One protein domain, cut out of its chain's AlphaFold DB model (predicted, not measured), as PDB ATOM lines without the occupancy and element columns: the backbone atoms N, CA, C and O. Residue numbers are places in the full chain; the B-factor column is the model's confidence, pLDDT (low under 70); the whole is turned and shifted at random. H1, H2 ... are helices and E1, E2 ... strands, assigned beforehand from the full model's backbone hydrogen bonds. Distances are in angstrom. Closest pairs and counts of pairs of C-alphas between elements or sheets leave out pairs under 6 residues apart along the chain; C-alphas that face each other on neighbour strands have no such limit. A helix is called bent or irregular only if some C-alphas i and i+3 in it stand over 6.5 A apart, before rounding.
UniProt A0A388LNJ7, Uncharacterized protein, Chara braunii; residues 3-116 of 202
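This is residues 3 to 116 of the 202 residues of an uncharacterized protein of Chara braunii (UniProt A0A388LNJ7). A small, strongly twisted sheet of three strands, E1, E2 and E3, sits at one end of a long rod, and the single long helix H3 runs from it to the other end, where H1 and H2 join H3 in a three-helix bundle. From the sheet the chain folds back along H3, and the short helix H4 packs on residues 48 to 59 of H3; residues 7 to 12, before H1, stand free. The printed part has 114 residues with four named helices and three named strands, in the order H1 H2 H3 E1 E2 E3 H4, and its class is mixed, helices and strands. The sheet's order is E1 - E2 - E3, antiparallel throughout. The whole is loose, with a radius of gyration of the C-alphas of 18.9 A, and spans 62 by 22 by 18 A.

Begin at the sheet: find C-alpha 79 at (125.925, 152.952, 178.242), from which E1, residues 79 to 86, runs 18.6 A and bends by 71 degrees at residue 82. Next look at E2, residues 90 to 95, which is 16.0 A long, and at E3, residues 100 to 104, which is 13.4 A long. Go back along the chain to H3, residues 44 to 73: it runs 42.4 A from C-alpha 44 at (167.049, 169.482, 185.171) to C-alpha 73 at (132.346, 149.972, 170.471). Before it stand H1, residues 14 to 24, 15.5 A long, and H2, residues 27 to 38, 18.0 A long. H2 is irregular, but only just: C-alphas 32 and 35 are 6.7 A apart. After the sheet comes H4, residues 108 to 115, which is 11.2 A long and ends with C-alpha 115 at (158.069, 170.112, 188.112).

Start with the sheet, a meander, each strand the antiparallel neighbour of the one before. In the hairpin of E1 and E2, find N 85 and O 92 at 2.8 A, within hydrogen-bond range. In the hairpin of E2 and E3, look for N 93 and O 101, also at 2.8 A. E1 and E3 are the edge strands, and residues 75 to 76 make a short antiparallel pairing with residues 79 to 80 of E1. H3 only grazes the sheet, with its residues 59 to 73, and is near E1. H3 is also the hub, touching three helices. Its residues 48 to 59 alone touch H4, opposite ways at a shallow tilt of 15 degrees; the closest C-alphas are those of Ala 55 and Gly 108, 4.8 A apart. H1, H2 and H3 form a bundle, up and down, each helix running against the one before it. H2 touches residues 47 to 55 of H3 alone, closest at the C-alphas of Leu 33 and Ala 51, 6.9 A. In the helical hairpin of H1 and H2, at a shallow tilt of 5 degrees, the C-alphas of Leu 18 and Thr 37 come closest, 5.6 A. H2 and H4 are apart. Every O i to N i+4 pair is within hydrogen-bond range in H1, H3 and H4; in H2 2 of 8 are, beside 5 of 9 O i to N i+3 pairs.

The two C-alphas farthest apart are those of Asp 9 and Glu 97, at 62.0 A. The printed part has no cut, and the six links between named elements are tight. Read the B-factor column for the pLDDT: its mean over the printed part is 75.9, and 32 residues are under 70, among them residues 3 to 12, 59 to 64 and 104 to 116.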
ATOM      1  N   GLU A   3     169.523 176.606 189.859       58.56
ATOM      2  CA  GLU A   3     170.155 177.280 191.009       58.56
ATOM      3  C   GLU A   3     169.575 176.837 192.369       58.56
ATOM      4  O   GLU A   3     170.284 176.857 193.368       58.56
ATOM      5  N   LEU A   4     168.315 176.375 192.422       54.44
ATOM      6  CA  LEU A   4     167.674 175.888 193.660       54.44
ATOM      7  C   LEU A   4     168.109 174.464 194.035       54.44
ATOM      8  O   LEU A   4     167.929 174.043 195.173       54.44
ATOM      9  N   LEU A   5     168.680 173.723 193.080       57.25
ATOM     10  CA  LEU A   5     169.255 172.394 193.302       57.25
ATOM     11  C   LEU A   5     170.714 172.461 193.775       57.25
ATOM     12  O   LEU A   5     171.262 171.455 194.219       57.25
ATOM     13  N   GLN A   6     171.340 173.638 193.701       56.12
ATOM     14  CA  GLN A   6     172.682 173.881 194.220       56.12
ATOM     15  C   GLN A   6     172.608 174.149 195.723       56.12
ATOM     16  O   GLN A   6     172.903 175.250 196.180       56.12
ATOM     17  N   CYS A   7     172.184 173.155 196.507       54.97
ATOM     18  CA  CYS A   7     172.356 173.248 197.949       54.97
ATOM     19  C   CYS A   7     173.816 172.897 198.285       54.97
ATOM     20  O   CYS A   7     174.214 171.750 198.063       54.97
ATOM     21  N   PRO A   8     174.633 173.839 198.793       55.22
ATOM     22  CA  PRO A   8     176.077 173.631 198.944       55.22
ATOM     23  C   PRO A   8     176.444 172.511 199.926       55.22
ATOM     24  O   PRO A   8     177.530 171.944 199.830       55.22
ATOM     25  N   ASP A   9     175.527 172.162 200.835       56.00
ATOM     26  CA  ASP A   9     175.771 171.244 201.951       56.00
ATOM     27  C   ASP A   9     175.157 169.848 201.747       56.00
ATOM     28  O   ASP A   9     175.223 168.995 202.632       56.00
ATOM     29  N   HIS A  10     174.509 169.591 200.606       57.69
ATOM     30  CA  HIS A  10     173.855 168.313 200.307       57.69
ATOM     31  C   HIS A  10     174.482 167.788 199.019       57.69
ATOM     32  O   HIS A  10     174.173 168.286 197.945       57.69
ATOM     33  N   GLY A  11     175.393 166.817 199.103       62.84
ATOM     34  CA  GLY A  11     176.206 166.319 197.978       62.84
ATOM     35  C   GLY A  11     175.454 165.599 196.846       62.84
ATOM     36  O   GLY A  11     176.000 164.675 196.247       62.84
ATOM     37  N   LEU A  12     174.204 165.970 196.568       69.50
ATOM     38  CA  LEU A  12     173.407 165.455 195.467       69.50
ATOM     39  C   LEU A  12     173.950 165.988 194.142       69.50
ATOM     40  O   LEU A  12     173.819 167.155 193.787       69.50
ATOM     41  N   THR A  13     174.556 165.084 193.387       80.00
ATOM     42  CA  THR A  13     174.990 165.339 192.016       80.00
ATOM     43  C   THR A  13     173.778 165.500 191.093       80.00
ATOM     44  O   THR A  13     172.738 164.868 191.293       80.00
ATOM     45  N   LEU A  14     173.920 166.287 190.021       79.81
ATOM     46  CA  LEU A  14     172.873 166.467 189.004       79.81
ATOM     47  C   LEU A  14     172.343 165.122 188.470       79.81
ATOM     48  O   LEU A  14     171.139 164.948 188.296       79.81
ATOM     49  N   ALA A  15     173.229 164.138 188.303       81.62
ATOM     50  CA  ALA A  15     172.870 162.787 187.887       81.62
ATOM     51  C   ALA A  15     171.927 162.080 188.879       81.62
ATOM     52  O   ALA A  15     170.997 161.394 188.461       81.62
ATOM     53  N   GLN A  16     172.128 162.250 190.191       83.38
ATOM     54  CA  GLN A  16     171.248 161.668 191.213       83.38
ATOM     55  C   GLN A  16     169.871 162.333 191.227       83.38
ATOM     56  O   GLN A  16     168.864 161.645 191.408       83.38
ATOM     57  N   ILE A  17     169.813 163.645 190.990       83.75
ATOM     58  CA  ILE A  17     168.554 164.395 190.911       83.75
ATOM     59  C   ILE A  17     167.754 163.949 189.684       83.75
ATOM     60  O   ILE A  17     166.589 163.574 189.809       83.75
ATOM     61  N   LEU A  18     168.394 163.906 188.512       85.44
ATOM     62  CA  LEU A  18     167.771 163.438 187.273       85.44
ATOM     63  C   LEU A  18     167.302 161.982 187.380       85.44
ATOM     64  O   LEU A  18     166.210 161.653 186.927       85.44
ATOM     65  N   ASN A  19     168.092 161.113 188.016       84.94
ATOM     66  CA  ASN A  19     167.716 159.718 188.244       84.94
ATOM     67  C   ASN A  19     166.505 159.602 189.184       84.94
ATOM     68  O   ASN A  19     165.553 158.886 188.879       84.94
ATOM     69  N   SER A  20     166.493 160.356 190.288       83.88
ATOM     70  CA  SER A  20     165.363 160.384 191.226       83.88
ATOM     71  C   SER A  20     164.083 160.865 190.545       83.88
ATOM     72  O   SER A  20     163.034 160.238 190.683       83.88
ATOM     73  N   PHE A  21     164.186 161.918 189.732       82.06
ATOM     74  CA  PHE A  21     163.075 162.419 188.935       82.06
ATOM     75  C   PHE A  21     162.599 161.371 187.915       82.06
ATOM     76  O   PHE A  21     161.415 161.061 187.868       82.06
ATOM     77  N   ALA A  22     163.505 160.732 187.168       81.75
ATOM     78  CA  ALA A  22     163.143 159.681 186.215       81.75
ATOM     79  C   ALA A  22     162.482 158.458 186.878       81.75
ATOM     80  O   ALA A  22     161.623 157.826 186.269       81.75
ATOM     81  N   ARG A  23     162.839 158.132 188.126       82.12
ATOM     82  CA  ARG A  23     162.181 157.073 188.912       82.12
ATOM     83  C   ARG A  23     160.769 157.443 189.361       82.12
ATOM     84  O   ARG A  23     159.969 156.532 189.543       82.12
ATOM     85  N   ALA A  24     160.480 158.732 189.539       80.06
ATOM     86  CA  ALA A  24     159.158 159.238 189.910       80.06
ATOM     87  C   ALA A  24     158.186 159.329 188.714       80.06
ATOM     88  O   ALA A  24     156.980 159.476 188.906       80.06
ATOM     89  N   ILE A  25     158.693 159.229 187.483       78.94
ATOM     90  CA  ILE A  25     157.883 159.200 186.262       78.94
ATOM     91  C   ILE A  25     157.206 157.826 186.092       78.94
ATOM     92  O   ILE A  25     157.821 156.788 186.338       78.94
ATOM     93  N   LEU A  26     155.954 157.821 185.609       72.75
ATOM     94  CA  LEU A  26     155.184 156.608 185.296       72.75
ATOM     95  C   LEU A  26     155.923 155.661 184.330       72.75
ATOM     96  O   LEU A  26     156.600 156.088 183.393       72.75
ATOM     97  N   ASP A  27     155.713 154.356 184.513       67.69
ATOM     98  CA  ASP A  27     156.426 153.273 183.821       67.69
ATOM     99  C   ASP A  27     156.499 153.319 182.275       67.69
ATOM    100  O   ASP A  27     157.549 152.953 181.733       67.69
ATOM    101  N   PRO A  28     155.492 153.827 181.529       70.94
ATOM    102  CA  PRO A  28     155.600 153.985 180.075       70.94
ATOM    103  C   PRO A  28     156.638 155.037 179.661       70.94
ATOM    104  O   PRO A  28     157.343 154.883 178.665       70.94
ATOM    105  N   LEU A  29     156.748 156.109 180.443       75.88
ATOM    106  CA  LEU A  29     157.633 157.242 180.185       75.88
ATOM    107  C   LEU A  29     159.029 156.999 180.761       75.88
ATOM    108  O   LEU A  29     160.032 157.368 180.150       75.88
ATOM    109  N   ARG A  30     159.105 156.316 181.909       81.00
ATOM    110  CA  ARG A  30     160.356 155.974 182.594       81.00
ATOM    111  C   ARG A  30     161.332 155.253 181.670       81.00
ATOM    112  O   ARG A  30     162.488 155.650 181.578       81.00
ATOM    113  N   THR A  31     160.865 154.249 180.931       81.44
ATOM    114  CA  THR A  31     161.715 153.447 180.034       81.44
ATOM    115  C   THR A  31     162.338 154.280 178.905       81.44
ATOM    116  O   THR A  31     163.488 154.050 178.535       81.44
ATOM    117  N   GLN A  32     161.620 155.283 178.388       81.50
ATOM    118  CA  GLN A  32     162.115 156.154 177.315       81.50
ATOM    119  C   GLN A  32     163.005 157.293 177.826       81.50
ATOM    120  O   GLN A  32     163.949 157.697 177.147       81.50
ATOM    121  N   LEU A  33     162.713 157.816 179.018       85.50
ATOM    122  CA  LEU A  33     163.382 158.995 179.567       85.50
ATOM    123  C   LEU A  33     164.610 158.643 180.414       85.50
ATOM    124  O   LEU A  33     165.545 159.436 180.490       85.50
ATOM    125  N   TYR A  34     164.673 157.453 181.013       86.75
ATOM    126  CA  TYR A  34     165.805 157.048 181.853       86.75
ATOM    127  C   TYR A  34     167.169 157.116 181.133       86.75
ATOM    128  O   TYR A  34     168.110 157.647 181.726       86.75
ATOM    129  N   PRO A  35     167.316 156.693 179.859       88.56
ATOM    130  CA  PRO A  35     168.572 156.858 179.121       88.56
ATOM    131  C   PRO A  35     169.020 158.321 178.976       88.56
ATOM    132  O   PRO A  35     170.216 158.597 179.021       88.56
ATOM    133  N   ARG A  36     168.073 159.268 178.877       86.94
ATOM    134  CA  ARG A  36     168.350 160.709 178.730       86.94
ATOM    135  C   ARG A  36     168.981 161.321 179.981       86.94
ATOM    136  O   ARG A  36     169.721 162.287 179.871       86.94
ATOM    137  N   THR A  37     168.767 160.733 181.163       86.31
ATOM    138  CA  THR A  37     169.390 161.208 182.419       86.31
ATOM    139  C   THR A  37     170.919 161.122 182.415       86.31
ATOM    140  O   THR A  37     171.568 161.782 183.224       86.31
ATOM    141  N   LYS A  38     171.493 160.302 181.524       87.19
ATOM    142  CA  LYS A  38     172.938 160.087 181.375       87.19
ATOM    143  C   LYS A  38     173.546 160.866 180.204       87.19
ATOM    144  O   LYS A  38     174.736 160.715 179.946       87.19
ATOM    145  N   GLU A  39     172.741 161.636 179.475       88.81
ATOM    146  CA  GLU A  39     173.201 162.429 178.335       88.81
ATOM    147  C   GLU A  39     174.099 163.580 178.821       88.81
ATOM    148  O   GLU A  39     173.807 164.246 179.819       88.81
ATOM    149  N   GLU A  40     175.221 163.808 178.138       85.94
ATOM    150  CA  GLU A  40     176.146 164.884 178.494       85.94
ATOM    151  C   GLU A  40     175.486 166.254 178.264       85.94
ATOM    152  O   GLU A  40     174.833 166.493 177.248       85.94
ATOM    153  N   GLY A  41     175.607 167.162 179.237       85.81
ATOM    154  CA  GLY A  41     174.937 168.468 179.190       85.81
ATOM    155  C   GLY A  41     173.428 168.426 179.472       85.81
ATOM    156  O   GLY A  41     172.728 169.412 179.226       85.81
ATOM    157  N   MET A  42     172.898 167.309 179.986       87.25
ATOM    158  CA  MET A  42     171.508 167.216 180.426       87.25
ATOM    159  C   MET A  42     171.291 168.019 181.717       87.25
ATOM    160  O   MET A  42     171.854 167.693 182.758       87.25
ATOM    161  N   THR A  43     170.459 169.063 181.658       87.69
ATOM    162  CA  THR A  43     170.049 169.856 182.832       87.69
ATOM    163  C   THR A  43     168.685 169.418 183.349       87.69
ATOM    164  O   THR A  43     167.917 168.775 182.626       87.69
ATOM    165  N   TYR A  44     168.353 169.791 184.588       82.38
ATOM    166  CA  TYR A  44     167.049 169.482 185.171       82.38
ATOM    167  C   TYR A  44     165.919 170.139 184.375       82.38
ATOM    168  O   TYR A  44     164.945 169.479 184.020       82.38
ATOM    169  N   GLU A  45     166.084 171.413 184.011       84.94
ATOM    170  CA  GLU A  45     165.098 172.127 183.198       84.94
ATOM    171  C   GLU A  45     164.882 171.457 181.832       84.94
ATOM    172  O   GLU A  45     163.742 171.258 181.404       84.94
ATOM    173  N   LYS A  46     165.967 171.077 181.146       88.88
ATOM    174  CA  LYS A  46     165.882 170.450 179.822       88.88
ATOM    175  C   LYS A  46     165.257 169.055 179.919       88.88
ATOM    176  O   LYS A  46     164.421 168.716 179.088       88.88
ATOM    177  N   PHE A  47     165.592 168.278 180.951       87.19
ATOM    178  CA  PHE A  47     164.987 166.966 181.190       87.19
ATOM    179  C   PHE A  47     163.491 167.079 181.501       87.19
ATOM    180  O   PHE A  47     162.682 166.344 180.940       87.19
ATOM    181  N   GLY A  48     163.113 168.032 182.353       82.75
ATOM    182  CA  GLY A  48     161.722 168.272 182.715       82.75
ATOM    183  C   GLY A  48     160.850 168.668 181.520       82.75
ATOM    184  O   GLY A  48     159.740 168.160 181.391       82.75
ATOM    185  N   LYS A  49     161.370 169.491 180.597       85.06
ATOM    186  CA  LYS A  49     160.678 169.820 179.334       85.06
ATOM    187  C   LYS A  49     160.443 168.578 178.471       85.06
ATOM    188  O   LYS A  49     159.308 168.317 178.097       85.06
ATOM    189  N   ILE A  50     161.479 167.765 178.250       87.69
ATOM    190  CA  ILE A  50     161.366 166.515 177.477       87.69
ATOM    191  C   ILE A  50     160.341 165.567 178.116       87.69
ATOM    192  O   ILE A  50     159.550 164.939 177.414       87.69
ATOM    193  N   ALA A  51     160.340 165.466 179.448       84.44
ATOM    194  CA  ALA A  51     159.394 164.630 180.173       84.44
ATOM    195  C   ALA A  51     157.944 165.106 179.998       84.44
ATOM    196  O   ALA A  51     157.061 164.278 179.772       84.44
ATOM    197  N   ILE A  52     157.698 166.419 180.069       82.44
ATOM    198  CA  ILE A  52     156.378 167.014 179.817       82.44
ATOM    199  C   ILE A  52     155.943 166.764 178.369       82.44
ATOM    200  O   ILE A  52     154.813 166.332 178.150       82.44
ATOM    201  N   ASP A  53     156.833 166.974 177.400       82.69
ATOM    202  CA  ASP A  53     156.527 166.798 175.976       82.69
ATOM    203  C   ASP A  53     156.171 165.339 175.653       82.69
ATOM    204  O   ASP A  53     155.154 165.069 175.012       82.69
ATOM    205  N   HIS A  54     156.949 164.375 176.160       80.19
ATOM    206  CA  HIS A  54     156.642 162.950 175.995       80.19
ATOM    207  C   HIS A  54     155.328 162.555 176.679       80.19
ATOM    208  O   HIS A  54     154.560 161.760 176.132       80.19
ATOM    209  N   ALA A  55     155.050 163.097 177.866       78.81
ATOM    210  CA  ALA A  55     153.798 162.838 178.566       78.81
ATOM    211  C   ALA A  55     152.590 163.418 177.814       78.81
ATOM    212  O   ALA A  55     151.553 162.761 177.731       78.81
ATOM    213  N   GLY A  56     152.745 164.606 177.221       75.00
ATOM    214  CA  GLY A  56     151.756 165.226 176.343       75.00
ATOM    215  C   GLY A  56     151.499 164.395 175.088       75.00
ATOM    216  O   GLY A  56     150.349 164.089 174.787       75.00
ATOM    217  N   PHE A  57     152.558 163.937 174.415       73.69
ATOM    218  CA  PHE A  57     152.439 163.089 173.228       73.69
ATOM    219  C   PHE A  57     151.744 161.757 173.527       73.69
ATOM    220  O   PHE A  57     150.848 161.343 172.797       73.69
ATOM    221  N   LEU A  58     152.116 161.081 174.619       70.44
ATOM    222  CA  LEU A  58     151.444 159.845 175.014       70.44
ATOM    223  C   LEU A  58     149.983 160.086 175.409       70.44
ATOM    224  O   LEU A  58     149.151 159.232 175.120       70.44
ATOM    225  N   ALA A  59     149.655 161.216 176.041       69.44
ATOM    226  CA  ALA A  59     148.269 161.577 176.331       69.44
ATOM    227  C   ALA A  59     147.463 161.798 175.039       69.44
ATOM    228  O   ALA A  59     146.344 161.302 174.933       69.44
ATOM    229  N   GLU A  60     148.039 162.465 174.038       67.38
ATOM    230  CA  GLU A  60     147.411 162.695 172.733       67.38
ATOM    231  C   GLU A  60     147.256 161.399 171.918       67.38
ATOM    232  O   GLU A  60     146.202 161.144 171.330       67.38
ATOM    233  N   ALA A  61     148.270 160.532 171.932       68.69
ATOM    234  CA  ALA A  61     148.216 159.227 171.285       68.69
ATOM    235  C   ALA A  61     147.170 158.320 171.950       68.69
ATOM    236  O   ALA A  61     146.324 157.751 171.254       68.69
ATOM    237  N   ASN A  62     147.166 158.231 173.288       68.94
ATOM    238  CA  ASN A  62     146.133 157.489 174.014       68.94
ATOM    239  C   ASN A  62     144.750 158.066 173.738       68.94
ATOM    240  O   ASN A  62     143.839 157.294 173.475       68.94
ATOM    241  N   TYR A  63     144.592 159.391 173.727       68.75
ATOM    242  CA  TYR A  63     143.333 160.037 173.367       68.75
ATOM    243  C   TYR A  63     142.841 159.573 171.993       68.75
ATOM    244  O   TYR A  63     141.696 159.150 171.864       68.75
ATOM    245  N   CYS A  64     143.705 159.587 170.975       67.94
ATOM    246  CA  CYS A  64     143.330 159.203 169.617       67.94
ATOM    247  C   CYS A  64     142.927 157.727 169.501       67.94
ATOM    248  O   CYS A  64     141.964 157.409 168.801       67.94
ATOM    249  N   HIS A  65     143.661 156.828 170.158       71.69
ATOM    250  CA  HIS A  65     143.376 155.393 170.130       71.69
ATOM    251  C   HIS A  65     142.139 155.050 170.954       71.69
ATOM    252  O   HIS A  65     141.186 154.487 170.425       71.69
ATOM    253  N   TYR A  66     142.100 155.504 172.203       70.75
ATOM    254  CA  TYR A  66     140.982 155.291 173.109       70.75
ATOM    255  C   TYR A  66     139.676 155.878 172.557       70.75
ATOM    256  O   TYR A  66     138.630 155.244 172.628       70.75
ATOM    257  N   TRP A  67     139.722 157.057 171.930       72.06
ATOM    258  CA  TRP A  67     138.560 157.638 171.256       72.06
ATOM    259  C   TRP A  67     138.069 156.783 170.086       72.06
ATOM    260  O   TRP A  67     136.863 156.607 169.912       72.06
ATOM    261  N   LYS A  68     138.987 156.240 169.279       73.31
ATOM    262  CA  LYS A  68     138.627 155.344 168.174       73.31
ATOM    263  C   LYS A  68     138.008 154.045 168.675       73.31
ATOM    264  O   LYS A  68     137.023 153.610 168.088       73.31
ATOM    265  N   ASP A  69     138.528 153.484 169.759       76.12
ATOM    266  CA  ASP A  69     137.990 152.266 170.366       76.12
ATOM    267  C   ASP A  69     136.605 152.526 170.981       76.12
ATOM    268  O   ASP A  69     135.656 151.790 170.708       76.12
ATOM    269  N   LEU A  70     136.427 153.657 171.675       74.75
ATOM    270  CA  LEU A  70     135.117 154.110 172.158       74.75
ATOM    271  C   LEU A  70     134.104 154.321 171.022       74.75
ATOM    272  O   LEU A  70     132.925 153.997 171.170       74.75
ATOM    273  N   GLN A  71     134.540 154.866 169.884       68.31
ATOM    274  CA  GLN A  71     133.699 155.046 168.698       68.31
ATOM    275  C   GLN A  71     133.352 153.721 168.017       68.31
ATOM    276  O   GLN A  71     132.228 153.558 167.539       68.31
ATOM    277  N   ALA A  72     134.299 152.784 167.971       77.69
ATOM    278  CA  ALA A  72     134.094 151.462 167.397       77.69
ATOM    279  C   ALA A  72     133.111 150.634 168.233       77.69
ATOM    280  O   ALA A  72     132.279 149.919 167.675       77.69
ATOM    281  N   GLU A  73     133.166 150.766 169.559       72.94
ATOM    282  CA  GLU A  73     132.346 149.972 170.471       72.94
ATOM    283  C   GLU A  73     131.015 150.653 170.845       72.94
ATOM    284  O   GLU A  73     130.086 149.977 171.287       72.94
ATOM    285  N   LYS A  74     130.875 151.976 170.631       71.44
ATOM    286  CA  LYS A  74     129.696 152.838 170.924       71.44
ATOM    287  C   LYS A  74     129.071 152.678 172.318       71.44
ATOM    288  O   LYS A  74     128.018 153.260 172.599       71.44
ATOM    289  N   LYS A  75     129.706 151.914 173.200       69.75
ATOM    290  CA  LYS A  75     129.257 151.581 174.542       69.75
ATOM    291  C   LYS A  75     130.423 151.816 175.487       69.75
ATOM    292  O   LYS A  75     131.491 151.250 175.305       69.75
ATOM    293  N   CYS A  76     130.216 152.657 176.487       72.69
ATOM    294  CA  CYS A  76     131.155 152.854 177.582       72.69
ATOM    295  C   CYS A  76     130.428 152.479 178.871       72.69
ATOM    296  O   CYS A  76     129.347 153.007 179.118       72.69
ATOM    297  N   GLN A  77     130.983 151.548 179.659       74.31
ATOM    298  CA  GLN A  77     130.336 151.024 180.875       74.31
ATOM    299  C   GLN A  77     128.869 150.603 180.631       74.31
ATOM    300  O   GLN A  77     127.964 151.033 181.341       74.31
ATOM    301  N   ASP A  78     128.625 149.845 179.557       80.06
ATOM    302  CA  ASP A  78     127.290 149.405 179.114       80.06
ATOM    303  C   ASP A  78     126.303 150.524 178.706       80.06
ATOM    304  O   ASP A  78     125.160 150.235 178.355       80.06
ATOM    305  N   ARG A  79     126.737 151.794 178.659       82.44
ATOM    306  CA  ARG A  79     125.925 152.952 178.242       82.44
ATOM    307  C   ARG A  79     126.272 153.427 176.833       82.44
ATOM    308  O   ARG A  79     127.441 153.497 176.460       82.44
ATOM    309  N   THR A  80     125.261 153.812 176.052       87.62
ATOM    310  CA  THR A  80     125.447 154.333 174.686       87.62
ATOM    311  C   THR A  80     125.852 155.804 174.691       87.62
ATOM    312  O   THR A  80     125.144 156.646 175.247       87.62
ATOM    313  N   ILE A  81     126.976 156.114 174.044       86.94
ATOM    314  CA  ILE A  81     127.494 157.482 173.907       86.94
ATOM    315  C   ILE A  81     126.672 158.223 172.838       86.94
ATOM    316  O   ILE A  81     126.635 157.792 171.686       86.94
ATOM    317  N   SER A  82     126.043 159.342 173.207       87.50
ATOM    318  CA  SER A  82     125.335 160.249 172.286       87.50
ATOM    319  C   SER A  82     126.248 161.328 171.704       87.50
ATOM    320  O   SER A  82     126.018 161.823 170.602       87.50
ATOM    321  N   GLY A  83     127.309 161.695 172.424       84.00
ATOM    322  CA  GLY A  83     128.220 162.757 172.021       84.00
ATOM    323  C   GLY A  83     129.465 162.832 172.894       84.00
ATOM    324  O   GLY A  83     129.574 162.177 173.930       84.00
ATOM    325  N   SER A  84     130.431 163.632 172.457       82.50
ATOM    326  CA  SER A  84     131.657 163.869 173.211       82.50
ATOM    327  C   SER A  84     132.171 165.283 173.001       82.50
ATOM    328  O   SER A  84     132.143 165.785 171.874       82.50
ATOM    329  N   ILE A  85     132.725 165.883 174.045       83.00
ATOM    330  CA  ILE A  85     133.361 167.195 173.986       83.00
ATOM    331  C   ILE A  85     134.782 167.058 174.544       83.00
ATOM    332  O   ILE A  85     134.936 166.809 175.745       83.00
ATOM    333  N   PRO A  86     135.826 167.188 173.706       78.25
ATOM    334  CA  PRO A  86     137.195 167.184 174.194       78.25
ATOM    335  C   PRO A  86     137.466 168.449 175.012       78.25
ATOM    336  O   PRO A  86     137.225 169.570 174.564       78.25
ATOM    337  N   GLY A  87     137.960 168.256 176.229       74.38
ATOM    338  CA  GLY A  87     138.500 169.285 177.108       74.38
ATOM    339  C   GLY A  87     140.022 169.180 177.209       74.38
ATOM    340  O   GLY A  87     140.642 168.273 176.661       74.38
ATOM    341  N   LYS A  88     140.630 170.122 177.937       71.88
ATOM    342  CA  LYS A  88     142.093 170.265 178.022       71.88
ATOM    343  C   LYS A  88     142.805 169.021 178.579       71.88
ATOM    344  O   LYS A  88     143.795 168.595 178.001       71.88
ATOM    345  N   ASP A  89     142.262 168.426 179.643       72.50
ATOM    346  CA  ASP A  89     142.840 167.244 180.310       72.50
ATOM    347  C   ASP A  89     141.839 166.075 180.399       72.50
ATOM    348  O   ASP A  89     142.054 165.104 181.131       72.50
ATOM    349  N   SER A  90     140.692 166.198 179.728       76.31
ATOM    350  CA  SER A  90     139.562 165.292 179.905       76.31
ATOM    351  C   SER A  90     138.675 165.232 178.674       76.31
ATOM    352  O   SER A  90     138.521 166.236 177.989       76.31
ATOM    353  N   LEU A  91     137.995 164.116 178.447       80.81
ATOM    354  CA  LEU A  91     136.904 164.016 177.478       80.81
ATOM    355  C   LEU A  91     135.574 163.934 178.221       80.81
ATOM    356  O   LEU A  91     135.384 163.071 179.073       80.81
ATOM    357  N   LEU A  92     134.660 164.852 177.916       85.75
ATOM    358  CA  LEU A  92     133.301 164.802 178.437       85.75
ATOM    359  C   LEU A  92     132.455 163.954 177.489       85.75
ATOM    360  O   LEU A  92     132.224 164.359 176.354       85.75
ATOM    361  N   LEU A  93     132.003 162.790 177.940       87.06
ATOM    362  CA  LEU A  93     131.072 161.933 177.213       87.06
ATOM    363  C   LEU A  93     129.648 162.281 177.624       87.06
ATOM    364  O   LEU A  93     129.371 162.388 178.813       87.06
ATOM    365  N   THR A  94     128.744 162.427 176.661       88.19
ATOM    366  CA  THR A  94     127.300 162.486 176.908       88.19
ATOM    367  C   THR A  94     126.668 161.170 176.489       88.19
ATOM    368  O   THR A  94     127.065 160.582 175.481       88.19
ATOM    369  N   PHE A  95     125.681 160.704 177.249       90.19
ATOM    370  CA  PHE A  95     124.985 159.447 176.976       90.19
ATOM    371  C   PHE A  95     123.576 159.689 176.425       90.19
ATOM    372  O   PHE A  95     122.959 160.716 176.713       90.19
ATOM    373  N   GLU A  96     123.064 158.750 175.624       88.88
ATOM    374  CA  GLU A  96     121.696 158.795 175.063       88.88
ATOM    375  C   GLU A  96     120.614 158.799 176.153       88.88
ATOM    376  O   GLU A  96     119.607 159.491 176.035       88.88
ATOM    377  N   GLU A  97     120.844 158.088 177.258       87.88
ATOM    378  CA  GLU A  97     119.925 158.039 178.407       87.88
ATOM    379  C   GLU A  97     119.900 159.351 179.220       87.88
ATOM    380  O   GLU A  97     119.113 159.517 180.151       87.88
ATOM    381  N   GLY A  98     120.731 160.323 178.837       82.31
ATOM    382  CA  GLY A  98     120.974 161.534 179.602       82.31
ATOM    383  C   GLY A  98     122.065 161.322 180.651       82.31
ATOM    384  O   GLY A  98     122.234 160.247 181.221       82.31
ATOM    385  N   GLY A  99     122.845 162.374 180.888       84.81
ATOM    386  CA  GLY A  99     124.012 162.341 181.769       84.81
ATOM    387  C   GLY A  99     125.317 162.575 181.015       84.81
ATOM    388  O   GLY A  99     125.402 162.375 179.799       84.81
ATOM    389  N   ALA A 100     126.322 163.041 181.753       87.56
ATOM    390  CA  ALA A 100     127.652 163.292 181.229       87.56
ATOM    391  C   ALA A 100     128.727 162.796 182.202       87.56
ATOM    392  O   ALA A 100     128.577 162.945 183.414       87.56
ATOM    393  N   GLU A 101     129.808 162.229 181.675       84.38
ATOM    394  CA  GLU A 101     130.933 161.705 182.453       84.38
ATOM    395  C   GLU A 101     132.248 162.239 181.889       84.38
ATOM    396  O   GLU A 101     132.444 162.281 180.675       84.38
ATOM    397  N   SER A 102     133.146 162.680 182.770       82.31
ATOM    398  CA  SER A 102     134.480 163.142 182.392       82.31
ATOM    399  C   SER A 102     135.504 162.036 182.609       82.31
ATOM    400  O   SER A 102     135.688 161.581 183.738       82.31
ATOM    401  N   ILE A 103     136.225 161.672 181.558       72.50
ATOM    402  CA  ILE A 103     137.368 160.755 181.632       72.50
ATOM    403  C   ILE A 103     138.665 161.549 181.471       72.50
ATOM    404  O   ILE A 103     138.731 162.444 180.631       72.50
ATOM    405  N   PHE A 104     139.673 161.262 182.295       68.44
ATOM    406  CA  PHE A 104     140.905 162.055 182.376       68.44
ATOM    407  C   PHE A 104     142.093 161.371 181.703       68.44
ATOM    408  O   PHE A 104     142.304 160.168 181.852       68.44
ATOM    409  N   TRP A 105     142.933 162.171 181.047       65.94
ATOM    410  CA  TRP A 105     144.183 161.726 180.427       65.94
ATOM    411  C   TRP A 105     145.359 161.957 181.396       65.94
ATOM    412  O   TRP A 105     146.230 162.791 181.160       65.94
ATOM    413  N   GLU A 106     145.356 161.253 182.535       56.38
ATOM    414  CA  GLU A 106     146.271 161.404 183.698       56.38
ATOM    415  C   GLU A 106     147.760 161.060 183.430       56.38
ATOM    416  O   GLU A 106     148.502 160.707 184.339       56.38
ATOM    417  N   LEU A 107     148.253 161.172 182.193       56.88
ATOM    418  CA  LEU A 107     149.674 160.951 181.901       56.88
ATOM    419  C   LEU A 107     150.519 162.227 182.040       56.88
ATOM    420  O   LEU A 107     151.650 162.169 182.518       56.88
ATOM    421  N   GLY A 108     149.968 163.390 181.675       53.88
ATOM    422  CA  GLY A 108     150.687 164.673 181.703       53.88
ATOM    423  C   GLY A 108     150.787 165.312 183.090       53.88
ATOM    424  O   GLY A 108     151.822 165.866 183.455       53.88
ATOM    425  N   ARG A 109     149.726 165.217 183.905       55.97
ATOM    426  CA  ARG A 109     149.639 165.950 185.180       55.97
ATOM    427  C   ARG A 109     150.586 165.450 186.262       55.97
ATOM    428  O   ARG A 109     151.067 166.270 187.043       55.97
ATOM    429  N   GLY A 110     150.892 164.152 186.291       59.09
ATOM    430  CA  GLY A 110     151.885 163.591 187.210       59.09
ATOM    431  C   GLY A 110     153.266 164.212 186.997       59.09
ATOM    432  O   GLY A 110     153.892 164.659 187.952       59.09
ATOM    433  N   VAL A 111     153.696 164.350 185.739       59.47
ATOM    434  CA  VAL A 111     154.991 164.957 185.390       59.47
ATOM    435  C   VAL A 111     154.995 166.461 185.665       59.47
ATOM    436  O   VAL A 111     155.949 166.974 186.244       59.47
ATOM    437  N   THR A 112     153.909 167.166 185.341       59.47
ATOM    438  CA  THR A 112     153.779 168.598 185.650       59.47
ATOM    439  C   THR A 112     153.835 168.862 187.155       59.47
ATOM    440  O   THR A 112     154.508 169.798 187.577       59.47
ATOM    441  N   ARG A 113     153.191 168.021 187.977       60.84
ATOM    442  CA  ARG A 113     153.241 168.117 189.444       60.84
ATOM    443  C   ARG A 113     154.663 167.916 189.980       60.84
ATOM    444  O   ARG A 113     155.045 168.613 190.909       60.84
ATOM    445  N   LEU A 114     155.455 167.025 189.377       61.47
ATOM    446  CA  LEU A 114     156.861 166.816 189.749       61.47
ATOM    447  C   LEU A 114     157.770 168.008 189.389       61.47
ATOM    448  O   LEU A 114     158.839 168.149 189.974       61.47
ATOM    449  N   LEU A 115     157.358 168.872 188.451       60.38
ATOM    450  CA  LEU A 115     158.069 170.112 188.112       60.38
ATOM    451  C   LEU A 115     157.631 171.333 188.935       60.38
ATOM    452  O   LEU A 115     158.303 172.364 188.870       60.38
ATOM    453  N   GLN A 116     156.524 171.260 189.679       57.31
ATOM    454  CA  GLN A 116     156.074 172.376 190.507       57.31
ATOM    455  C   GLN A 116     156.874 172.418 191.820       57.31
ATOM    456  O   GLN A 116     156.941 171.407 192.521       57.31
TER     457      GLN A 116